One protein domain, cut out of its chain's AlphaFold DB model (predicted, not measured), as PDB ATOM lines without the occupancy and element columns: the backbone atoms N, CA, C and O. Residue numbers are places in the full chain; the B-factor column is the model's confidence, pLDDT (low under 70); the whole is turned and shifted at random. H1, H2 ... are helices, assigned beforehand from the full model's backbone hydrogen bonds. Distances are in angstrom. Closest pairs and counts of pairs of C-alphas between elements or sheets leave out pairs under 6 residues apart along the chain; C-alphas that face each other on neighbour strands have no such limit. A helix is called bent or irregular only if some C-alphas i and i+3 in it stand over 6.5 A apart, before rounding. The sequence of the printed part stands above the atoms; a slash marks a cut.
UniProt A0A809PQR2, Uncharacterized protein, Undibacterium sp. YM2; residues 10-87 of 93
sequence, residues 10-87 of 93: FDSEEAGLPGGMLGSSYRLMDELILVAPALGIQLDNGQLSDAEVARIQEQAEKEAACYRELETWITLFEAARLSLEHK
ATOM      1  N   PHE A  10     -13.412  38.628  19.826       90.88
ATOM      2  CA  PHE A  10     -12.941  39.659  18.916       90.88
ATOM      3  C   PHE A  10     -13.890  40.837  18.981       90.88
ATOM      4  O   PHE A  10     -15.109  40.668  18.891       90.88
ATOM      5  N   ASP A  11     -13.322  42.021  19.145       87.75
ATOM      6  CA  ASP A  11     -14.115  43.230  19.114       87.75
ATOM      7  C   ASP A  11     -14.580  43.520  17.686       87.75
ATOM      8  O   ASP A  11     -13.787  43.544  16.742       87.75
ATOM      9  N   SER A  12     -15.878  43.754  17.522       78.69
ATOM     10  CA  SER A  12     -16.376  44.444  16.337       78.69
ATOM     11  C   SER A  12     -15.960  45.908  16.450       78.69
ATOM     12  O   SER A  12     -16.142  46.475  17.520       78.69
ATOM     13  N   GLU A  13     -15.475  46.538  15.375       69.19
ATOM     14  CA  GLU A  13     -14.902  47.908  15.362       69.19
ATOM     15  C   GLU A  13     -15.729  49.007  16.085       69.19
ATOM     16  O   GLU A  13     -15.223  50.093  16.353       69.19
ATOM     17  N   GLU A  14     -16.989  48.736  16.427       70.38
ATOM     18  CA  GLU A  14     -17.903  49.598  17.174       70.38
ATOM     19  C   GLU A  14     -17.643  49.694  18.695       70.38
ATOM     20  O   GLU A  14     -17.992  50.726  19.271       70.38
ATOM     21  N   ALA A  15     -17.066  48.685  19.375       75.31
ATOM     22  CA  ALA A  15     -16.935  48.725  20.846       75.31
ATOM     23  C   ALA A  15     -15.629  49.374  21.348       75.31
ATOM     24  O   ALA A  15     -15.582  49.857  22.482       75.31
ATOM     25  N   GLY A  16     -14.600  49.455  20.500       82.25
ATOM     26  CA  GLY A  16     -13.379  50.222  20.759       82.25
ATOM     27  C   GLY A  16     -12.434  49.587  21.783       82.25
ATOM     28  O   GLY A  16     -11.762  50.307  22.525       82.25
ATOM     29  N   LEU A  17     -12.379  48.257  21.847       84.44
ATOM     30  CA  LEU A  17     -11.489  47.507  22.725       84.44
ATOM     31  C   LEU A  17     -10.017  47.698  22.307       84.44
ATOM     32  O   LEU A  17      -9.632  47.299  21.201       84.44
ATOM     33  N   PRO A  18      -9.144  48.235  23.183       77.88
ATOM     34  CA  PRO A  18      -7.713  48.297  22.904       77.88
ATOM     35  C   PRO A  18      -7.137  46.896  22.657       77.88
ATOM     36  O   PRO A  18      -7.324  45.991  23.467       77.88
ATOM     37  N   GLY A  19      -6.453  46.712  21.525       77.81
ATOM     38  CA  GLY A  19      -5.913  45.416  21.097       77.81
ATOM     39  C   GLY A  19      -6.910  44.499  20.376       77.81
ATOM     40  O   GLY A  19      -6.495  43.468  19.853       77.81
ATOM     41  N   GLY A  20      -8.198  44.858  20.309       88.12
ATOM     42  CA  GLY A  20      -9.225  44.175  19.507       88.12
ATOM     43  C   GLY A  20      -9.584  42.747  19.937       88.12
ATOM     44  O   GLY A  20     -10.427  42.115  19.305       88.12
ATOM     45  N   MET A  21      -8.962  42.228  20.997       90.81
ATOM     46  CA  MET A  21      -9.140  40.862  21.486       90.81
ATOM     47  C   MET A  21      -9.255  40.844  23.009       90.81
ATOM     48  O   MET A  21      -8.503  41.525  23.707       90.81
ATOM     49  N   LEU A  22     -10.165  40.021  23.524       91.69
ATOM     50  CA  LEU A  22     -10.341  39.769  24.949       91.69
ATOM     51  C   LEU A  22     -10.307  38.263  25.214       91.69
ATOM     52  O   LEU A  22     -11.070  37.504  24.624       91.69
ATOM     53  N   GLY A  23      -9.428  37.832  26.119       93.19
ATOM     54  CA  GLY A  23      -9.252  36.425  26.485       93.19
ATOM     55  C   GLY A  23      -9.423  36.156  27.981       93.19
ATOM     56  O   GLY A  23      -9.624  37.070  28.784       93.19
ATOM     57  N   SER A  24      -9.322  34.878  28.355       96.12
ATOM     58  CA  SER A  24      -9.412  34.393  29.740       96.12
ATOM     59  C   SER A  24      -8.032  34.321  30.397       96.12
ATOM     60  O   SER A  24      -7.159  33.590  29.933       96.12
ATOM     61  N   SER A  25      -7.833  35.018  31.523       96.19
ATOM     62  CA  SER A  25      -6.619  34.833  32.341       96.19
ATOM     63  C   SER A  25      -6.544  33.443  32.983       96.19
ATOM     64  O   SER A  25      -5.444  32.989  33.276       96.19
ATOM     65  N   TYR A  26      -7.684  32.768  33.196       95.88
ATOM     66  CA  TYR A  26      -7.706  31.392  33.707       95.88
ATOM     67  C   TYR A  26      -7.130  30.436  32.664       95.88
ATOM     68  O   TYR A  26      -6.184  29.713  32.955       95.88
ATOM     69  N   ARG A  27      -7.607  30.527  31.420       96.19
ATOM     70  CA  ARG A  27      -7.104  29.681  30.331       96.19
ATOM     71  C   ARG A  27      -5.670  30.003  29.941       96.19
ATOM     72  O   ARG A  27      -4.903  29.082  29.698       96.19
ATOM     73  N   LEU A  28      -5.283  31.282  29.964       96.12
ATOM     74  CA  LEU A  28      -3.878  31.662  29.804       96.12
ATOM     75  C   LEU A  28      -2.996  30.963  30.852       96.12
ATOM     76  O   LEU A  28      -1.944  30.440  30.506       96.12
ATOM     77  N   MET A  29      -3.420  30.924  32.121       96.81
ATOM     78  CA  MET A  29      -2.676  30.221  33.170       96.81
ATOM     79  C   MET A  29      -2.587  28.712  32.897       96.81
ATOM     80  O   MET A  29      -1.497  28.145  32.989       96.81
ATOM     81  N   ASP A  30      -3.693  28.072  32.510       96.06
ATOM     82  CA  ASP A  30      -3.713  26.642  32.176       96.06
ATOM     83  C   ASP A  30      -2.778  26.312  31.001       96.06
ATOM     84  O   ASP A  30      -2.019  25.340  31.057       96.06
ATOM     85  N   GLU A  31      -2.779  27.141  29.955       96.31
ATOM     86  CA  GLU A  31      -1.880  27.005  28.807       96.31
ATOM     87  C   GLU A  31      -0.413  27.190  29.206       96.31
ATOM     88  O   GLU A  31       0.443  26.412  28.782       96.31
ATOM     89  N   LEU A  32      -0.103  28.167  30.063       97.75
ATOM     90  CA  LEU A  32       1.261  28.392  30.552       97.75
ATOM     91  C   LEU A  32       1.772  27.202  31.370       97.75
ATOM     92  O   LEU A  32       2.909  26.769  31.165       97.75
ATOM     93  N   ILE A  33       0.933  26.633  32.240       97.62
ATOM     94  CA  ILE A  33       1.253  25.409  32.990       97.62
ATOM     95  C   ILE A  33       1.467  24.231  32.031       97.62
ATOM     96  O   ILE A  33       2.419  23.468  32.202       97.62
ATOM     97  N   LEU A  34       0.621  24.096  31.004       96.50
ATOM     98  CA  LEU A  34       0.720  23.031  30.003       96.50
ATOM     99  C   LEU A  34       2.045  23.079  29.227       96.50
ATOM    100  O   LEU A  34       2.646  22.030  28.986       96.50
ATOM    101  N   VAL A  35       2.508  24.269  28.829       96.25
ATOM    102  CA  VAL A  35       3.729  24.415  28.012       96.25
ATOM    103  C   VAL A  35       5.023  24.460  28.829       96.25
ATOM    104  O   VAL A  35       6.092  24.222  28.264       96.25
ATOM    105  N   ALA A  36       4.959  24.710  30.142       96.69
ATOM    106  CA  ALA A  36       6.137  24.833  31.008       96.69
ATOM    107  C   ALA A  36       7.150  23.671  30.855       96.69
ATOM    108  O   ALA A  36       8.334  23.949  30.632       96.69
ATOM    109  N   PRO A  37       6.746  22.380  30.845       95.25
ATOM    110  CA  PRO A  37       7.695  21.275  30.694       95.25
ATOM    111  C   PRO A  37       8.414  21.257  29.340       95.25
ATOM    112  O   PRO A  37       9.574  20.851  29.270       95.25
ATOM    113  N   ALA A  38       7.759  21.712  28.265       95.19
ATOM    114  CA  ALA A  38       8.358  21.769  26.929       95.19
ATOM    115  C   ALA A  38       9.454  22.844  26.829       95.19
ATOM    116  O   ALA A  38      10.390  22.693  26.045       95.19
ATOM    117  N   LEU A  39       9.364  23.885  27.661       94.62
ATOM    118  CA  LEU A  39      10.399  24.907  27.836       94.62
ATOM    119  C   LEU A  39      11.434  24.526  28.910       94.62
ATOM    120  O   LEU A  39      12.353  25.292  29.188       94.62
ATOM    121  N   GLY A  40      11.302  23.347  29.527       94.69
ATOM    122  CA  GLY A  40      12.169  22.909  30.618       94.69
ATOM    123  C   GLY A  40      11.975  23.703  31.912       94.69
ATOM    124  O   GLY A  40      12.913  23.785  32.701       94.69
ATOM    125  N   ILE A  41      10.796  24.298  32.118       96.19
ATOM    126  CA  ILE A  41      10.426  25.048  33.323       96.19
ATOM    127  C   ILE A  41       9.807  24.095  34.345       96.19
ATOM    128  O   ILE A  41       8.923  23.297  34.023       96.19
ATOM    129  N   GLN A  42      10.270  24.186  35.587       96.06
ATOM    130  CA  GLN A  42       9.819  23.367  36.704       96.06
ATOM    131  C   GLN A  42       8.863  24.155  37.599       96.06
ATOM    132  O   GLN A  42       9.217  25.193  38.153       96.06
ATOM    133  N   LEU A  43       7.651  23.627  37.765       96.31
ATOM    134  CA  LEU A  43       6.645  24.178  38.670       96.31
ATOM    135  C   LEU A  43       6.455  23.256  39.872       96.31
ATOM    136  O   LEU A  43       6.369  22.037  39.714       96.31
ATOM    137  N   ASP A  44       6.328  23.842  41.060       93.88
ATOM    138  CA  ASP A  44       5.940  23.140  42.282       93.88
ATOM    139  C   ASP A  44       4.467  23.427  42.577       93.88
ATOM    140  O   ASP A  44       4.094  24.552  42.899       93.88
ATOM    141  N   ASN A  45       3.605  22.422  42.405       89.50
ATOM    142  CA  ASN A  45       2.152  22.556  42.568       89.50
ATOM    143  C   ASN A  45       1.558  23.752  41.792       89.50
ATOM    144  O   ASN A  45       0.694  24.472  42.292       89.50
ATOM    145  N   GLY A  46       2.047  23.972  40.565       88.50
ATOM    146  CA  GLY A  46       1.623  25.083  39.708       88.50
ATOM    147  C   GLY A  46       2.208  26.443  40.093       88.50
ATOM    148  O   GLY A  46       1.780  27.449  39.540       88.50
ATOM    149  N   GLN A  47       3.169  26.495  41.019       91.88
ATOM    150  CA  GLN A  47       3.873  27.714  41.408       91.88
ATOM    151  C   GLN A  47       5.298  27.722  40.861       91.88
ATOM    152  O   GLN A  47       5.974  26.693  40.809       91.88
ATOM    153  N   LEU A  48       5.755  28.909  40.472       95.56
ATOM    154  CA  LEU A  48       7.128  29.157  40.065       95.56
ATOM    155  C   LEU A  48       7.938  29.577  41.295       95.56
ATOM    156  O   LEU A  48       7.522  30.461  42.040       95.56
ATOM    157  N   SER A  49       9.079  28.930  41.524       95.81
ATOM    158  CA  SER A  49       9.956  29.266  42.650       95.81
ATOM    159  C   SER A  49      10.993  30.322  42.264       95.81
ATOM    160  O   SER A  49      11.447  30.351  41.121       95.81
ATOM    161  N   ASP A  50      11.456  31.114  43.232       95.00
ATOM    162  CA  ASP A  50      12.533  32.096  43.019       95.00
ATOM    163  C   ASP A  50      13.817  31.454  42.466       95.00
ATOM    164  O   ASP A  50      14.518  32.040  41.643       95.00
ATOM    165  N   ALA A  51      14.121  30.223  42.894       96.06
ATOM    166  CA  ALA A  51      15.272  29.472  42.400       96.06
ATOM    167  C   ALA A  51      15.139  29.147  40.904       96.06
ATOM    168  O   ALA A  51      16.118  29.225  40.160       96.06
ATOM    169  N   GLU A  52      13.928  28.817  40.459       96.25
ATOM    170  CA  GLU A  52      13.653  28.535  39.055       96.25
ATOM    171  C   GLU A  52      13.660  29.813  38.208       96.25
ATOM    172  O   GLU A  52      14.229  29.815  37.116       96.25
ATOM    173  N   VAL A  53      13.127  30.922  38.734       95.19
ATOM    174  CA  VAL A  53      13.239  32.247  38.100       95.19
ATOM    175  C   VAL A  53      14.707  32.603  37.861       95.19
ATOM    176  O   VAL A  53      15.077  32.943  36.738       95.19
ATOM    177  N   ALA A  54      15.556  32.459  38.882       95.19
ATOM    178  CA  ALA A  54      16.984  32.746  38.771       95.19
ATOM    179  C   ALA A  54      17.675  31.856  37.721       95.19
ATOM    180  O   ALA A  54      18.478  32.342  36.923       95.19
ATOM    181  N   ARG A  55      17.329  30.560  37.672       95.12
ATOM    182  CA  ARG A  55      17.856  29.622  36.668       95.12
ATOM    183  C   ARG A  55      17.478  30.039  35.245       95.12
ATOM    184  O   ARG A  55      18.312  29.967  34.343       95.12
ATOM    185  N   ILE A  56      16.227  30.448  35.033       94.06
ATOM    186  CA  ILE A  56      15.741  30.882  33.720       94.06
ATOM    187  C   ILE A  56      16.401  32.204  33.306       94.06
ATOM    188  O   ILE A  56      16.839  32.331  32.164       94.06
ATOM    189  N   GLN A  57      16.538  33.160  34.228       92.19
ATOM    190  CA  GLN A  57      17.229  34.429  33.973       92.19
ATOM    191  C   GLN A  57      18.689  34.207  33.562       92.19
ATOM    192  O   GLN A  57      19.134  34.769  32.566       92.19
ATOM    193  N   GLU A  58      19.409  33.314  34.246       93.94
ATOM    194  CA  GLU A  58      20.783  32.957  33.871       93.94
ATOM    195  C   GLU A  58      20.860  32.348  32.454       93.94
ATOM    196  O   GLU A  58      21.821  32.583  31.716       93.94
ATOM    197  N   GLN A  59      19.860  31.558  32.047       91.50
ATOM    198  CA  GLN A  59      19.778  31.030  30.680       91.50
ATOM    199  C   GLN A  59      19.503  32.132  29.656       91.50
ATOM    200  O   GLN A  59      20.080  32.098  28.565       91.50
ATOM    201  N   ALA A  60      18.664  33.103  30.011       88.44
ATOM    202  CA  ALA A  60      18.329  34.219  29.142       88.44
ATOM    203  C   ALA A  60      19.508  35.170  28.916       88.44
ATOM    204  O   ALA A  60      19.804  35.508  27.771       88.44
ATOM    205  N   GLU A  61      20.265  35.492  29.968       90.38
ATOM    206  CA  GLU A  61      21.492  36.297  29.876       90.38
ATOM    207  C   GLU A  61      22.555  35.671  28.961       90.38
ATOM    208  O   GLU A  61      23.355  36.374  28.345       90.38
ATOM    209  N   LYS A  62      22.567  34.338  28.860       94.00
ATOM    210  CA  LYS A  62      23.477  33.584  27.986       94.00
ATOM    211  C   LYS A  62      22.939  33.405  26.564       94.00
ATOM    212  O   LYS A  62      23.574  32.691  25.789       94.00
ATOM    213  N   GLU A  63      21.780  33.987  26.245       91.50
ATOM    214  CA  GLU A  63      21.048  33.781  24.987       91.50
ATOM    215  C   GLU A  63      20.926  32.289  24.629       91.50
ATOM    216  O   GLU A  63      21.101  31.873  23.480       91.50
ATOM    217  N   ALA A  64      20.669  31.451  25.639       90.50
ATOM    218  CA  ALA A  64      20.521  30.017  25.446       90.50
ATOM    219  C   ALA A  64      19.318  29.699  24.535       90.50
ATOM    220  O   ALA A  64      18.497  30.555  24.199       90.50
ATOM    221  N   ALA A  65      19.198  28.436  24.120       90.94
ATOM    222  CA  ALA A  65      18.065  28.000  23.313       90.94
ATOM    223  C   ALA A  65      16.731  28.411  23.967       90.94
ATOM    224  O   ALA A  65      16.545  28.225  25.167       90.94
ATOM    225  N   CYS A  66      15.823  28.956  23.157       92.44
ATOM    226  CA  CYS A  66      14.494  29.405  23.573       92.44
ATOM    227  C   CYS A  66      14.465  30.538  24.619       92.44
ATOM    228  O   CYS A  66      13.472  30.690  25.329       92.44
ATOM    229  N   TYR A  67      15.526  31.347  24.747       93.94
ATOM    230  CA  TYR A  67      15.552  32.406  25.762       93.94
ATOM    231  C   TYR A  67      14.409  33.426  25.643       93.94
ATOM    232  O   TYR A  67      13.884  33.872  26.658       93.94
ATOM    233  N   ARG A  68      13.974  33.762  24.420       95.19
ATOM    234  CA  ARG A  68      12.857  34.698  24.200       95.19
ATOM    235  C   ARG A  68      11.536  34.106  24.676       95.19
ATOM    236  O   ARG A  68      10.707  34.805  25.257       95.19
ATOM    237  N   GLU A  69      11.337  32.819  24.426       96.19
ATOM    238  CA  GLU A  69      10.177  32.061  24.876       96.19
ATOM    239  C   GLU A  69      10.161  31.967  26.401       96.19
ATOM    240  O   GLU A  69       9.112  32.177  27.001       96.19
ATOM    241  N   LEU A  70      11.317  31.737  27.029       95.56
ATOM    242  CA  LEU A  70      11.470  31.732  28.483       95.56
ATOM    243  C   LEU A  70      11.130  33.098  29.114       95.56
ATOM    244  O   LEU A  70      10.341  33.157  30.057       95.56
ATOM    245  N   GLU A  71      11.666  34.197  28.573       94.00
ATOM    246  CA  GLU A  71      11.367  35.565  29.036       94.00
ATOM    247  C   GLU A  71       9.880  35.918  28.881       94.00
ATOM    248  O   GLU A  71       9.254  36.484  29.788       94.00
ATOM    249  N   THR A  72       9.302  35.555  27.734       95.31
ATOM    250  CA  THR A  72       7.882  35.776  27.442       95.31
ATOM    251  C   THR A  72       7.007  34.958  28.387       95.31
ATOM    252  O   THR A  72       6.055  35.490  28.960       95.31
ATOM    253  N   TRP A  73       7.346  33.683  28.592       96.62
ATOM    254  CA  TRP A  73       6.609  32.780  29.469       96.62
ATOM    255  C   TRP A  73       6.595  33.297  30.909       96.62
ATOM    256  O   TRP A  73       5.516  33.394  31.487       96.62
ATOM    257  N   ILE A  74       7.746  33.713  31.465       95.88
ATOM    258  CA  ILE A  74       7.815  34.269  32.831       95.88
ATOM    259  C   ILE A  74       6.928  35.505  32.955       95.88
ATOM    260  O   ILE A  74       6.150  35.622  33.902       95.88
ATOM    261  N   THR A  75       7.031  36.417  31.987       95.12
ATOM    262  CA  THR A  75       6.265  37.666  32.000       95.12
ATOM    263  C   THR A  75       4.761  37.390  32.001       95.12
ATOM    264  O   THR A  75       4.023  37.960  32.806       95.12
ATOM    265  N   LEU A  76       4.304  36.486  31.132       96.62
ATOM    266  CA  LEU A  76       2.895  36.106  31.047       96.62
ATOM    267  C   LEU A  76       2.425  35.331  32.281       96.62
ATOM    268  O   LEU A  76       1.312  35.573  32.744       96.62
ATOM    269  N   PHE A  77       3.256  34.445  32.833       97.38
ATOM    270  CA  PHE A  77       2.934  33.667  34.028       97.38
ATOM    271  C   PHE A  77       2.731  34.563  35.245       97.38
ATOM    272  O   PHE A  77       1.694  34.471  35.905       97.38
ATOM    273  N   GLU A  78       3.650  35.495  35.498       96.19
ATOM    274  CA  GLU A  78       3.499  36.458  36.590       96.19
ATOM    275  C   GLU A  78       2.304  37.395  36.370       96.19
ATOM    276  O   GLU A  78       1.514  37.620  37.290       96.19
ATOM    277  N   ALA A  79       2.103  37.890  35.143       96.25
ATOM    278  CA  ALA A  79       0.948  38.727  34.822       96.25
ATOM    279  C   ALA A  79      -0.384  37.981  35.028       96.25
ATOM    280  O   ALA A  79      -1.319  38.536  35.612       96.25
ATOM    281  N   ALA A  80      -0.475  36.718  34.600       96.75
ATOM    282  CA  ALA A  80      -1.643  35.867  34.805       96.75
ATOM    283  C   ALA A  80      -1.869  35.571  36.291       96.75
ATOM    284  O   ALA A  80      -2.988  35.739  36.779       96.75
ATOM    285  N   ARG A  81      -0.817  35.222  37.039       96.31
ATOM    286  CA  ARG A  81      -0.890  34.960  38.484       96.31
ATOM    287  C   ARG A  81      -1.446  36.170  39.235       96.31
ATOM    288  O   ARG A  81      -2.422  36.036  39.975       96.31
ATOM    289  N   LEU A  82      -0.889  37.356  38.984       95.88
ATOM    290  CA  LEU A  82      -1.332  38.612  39.599       95.88
ATOM    291  C   LEU A  82      -2.737  39.031  39.137       95.88
ATOM    292  O   LEU A  82      -3.521  39.525  39.947       95.88
ATOM    293  N   SER A  83      -3.088  38.797  37.869       96.56
ATOM    294  CA  SER A  83      -4.449  39.007  37.348       96.56
ATOM    295  C   SER A  83      -5.481  38.179  38.118       96.56
ATOM    296  O   SER A  83      -6.508  38.698  38.571       96.56
ATOM    297  N   LEU A  84      -5.189  36.894  38.334       95.94
ATOM    298  CA  LEU A  84      -6.059  35.972  39.061       95.94
ATOM    299  C   LEU A  84      -6.155  36.311  40.553       95.94
ATOM    300  O   LEU A  84      -7.261  36.261  41.112       95.94
ATOM    301  N   GLU A  85      -5.031  36.678  41.170       96.12
ATOM    302  CA  GLU A  85      -4.926  37.057  42.582       96.12
ATOM    303  C   GLU A  85      -5.680  38.360  42.876       96.12
ATOM    304  O   GLU A  85      -6.528  38.412  43.769       96.12
ATOM    305  N   HIS A  86      -5.430  39.407  42.088       96.75
ATOM    306  CA  HIS A  86      -5.943  40.758  42.344       96.75
ATOM    307  C   HIS A  86      -7.201  41.108  41.548       96.75
ATOM    308  O   HIS A  86      -7.734  42.212  41.669       96.75
ATOM    309  N   LYS A  87      -7.704  40.174  40.739       95.56
ATOM    310  CA  LYS A  87      -8.883  40.349  39.883       95.56
ATOM    311  C   LYS A  87      -8.747  41.502  38.880       95.56
ATOM    312  O   LYS A  87      -9.747  42.148  38.538       95.56
TER     313      LYS A  87
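This is residues 10 to 87 of the 93 residues of an uncharacterized protein of Undibacterium sp. YM2 (UniProt A0A809PQR2). A tail, residues 10 to 24, leads into helix H1, which packs beside the long helix H3; H2 folds back into H3's first part as a hairpin. Residues 13 to 18 stick out. The 78 printed residues have three named helices, in order H1, H2, H3, and no named strand: all helix, loose, radius of gyration of the C-alphas 14.8 A, spans 45 by 27 by 20 A.

H1, residues 25 to 39, touches H3, residues 67 to 86, opposite ways at a shallow tilt of 31 degrees; the closest C-alphas, of Ser 25 and Ala 80, are 5.6 A apart. H2, residues 50 to 61, is apart from H1. H2 and H3 form a helical hairpin, opposite ways at a shallow tilt of 34.7 degrees, only just short of steep; H3 touches H2 with residues 67 to 74 alone, and the closest C-alphas, of Ala 60 and Tyr 67, are 4.7 A apart. Every O i to N i+4 pair is within hydrogen-bond range in H2 and H3, and 9 of 11 in H1.

H1 begins at C-alpha 25 (-6.619, 34.833, 32.341), spans 20.2 A and is irregular, with C-alphas 34 and 37 7.2 A apart. H2 spans 16.5 A. H3 spans 28.4 A, ending at C-alpha 86 (-5.943, 40.758, 42.344).

The C-alphas farthest apart, of Glu 14 and Ala 51, are 46.3 A apart. The printed part has no cut; the H1 to H2 link is short, the H2 to H3 link tight. Residue 13 alone has pLDDT under 70.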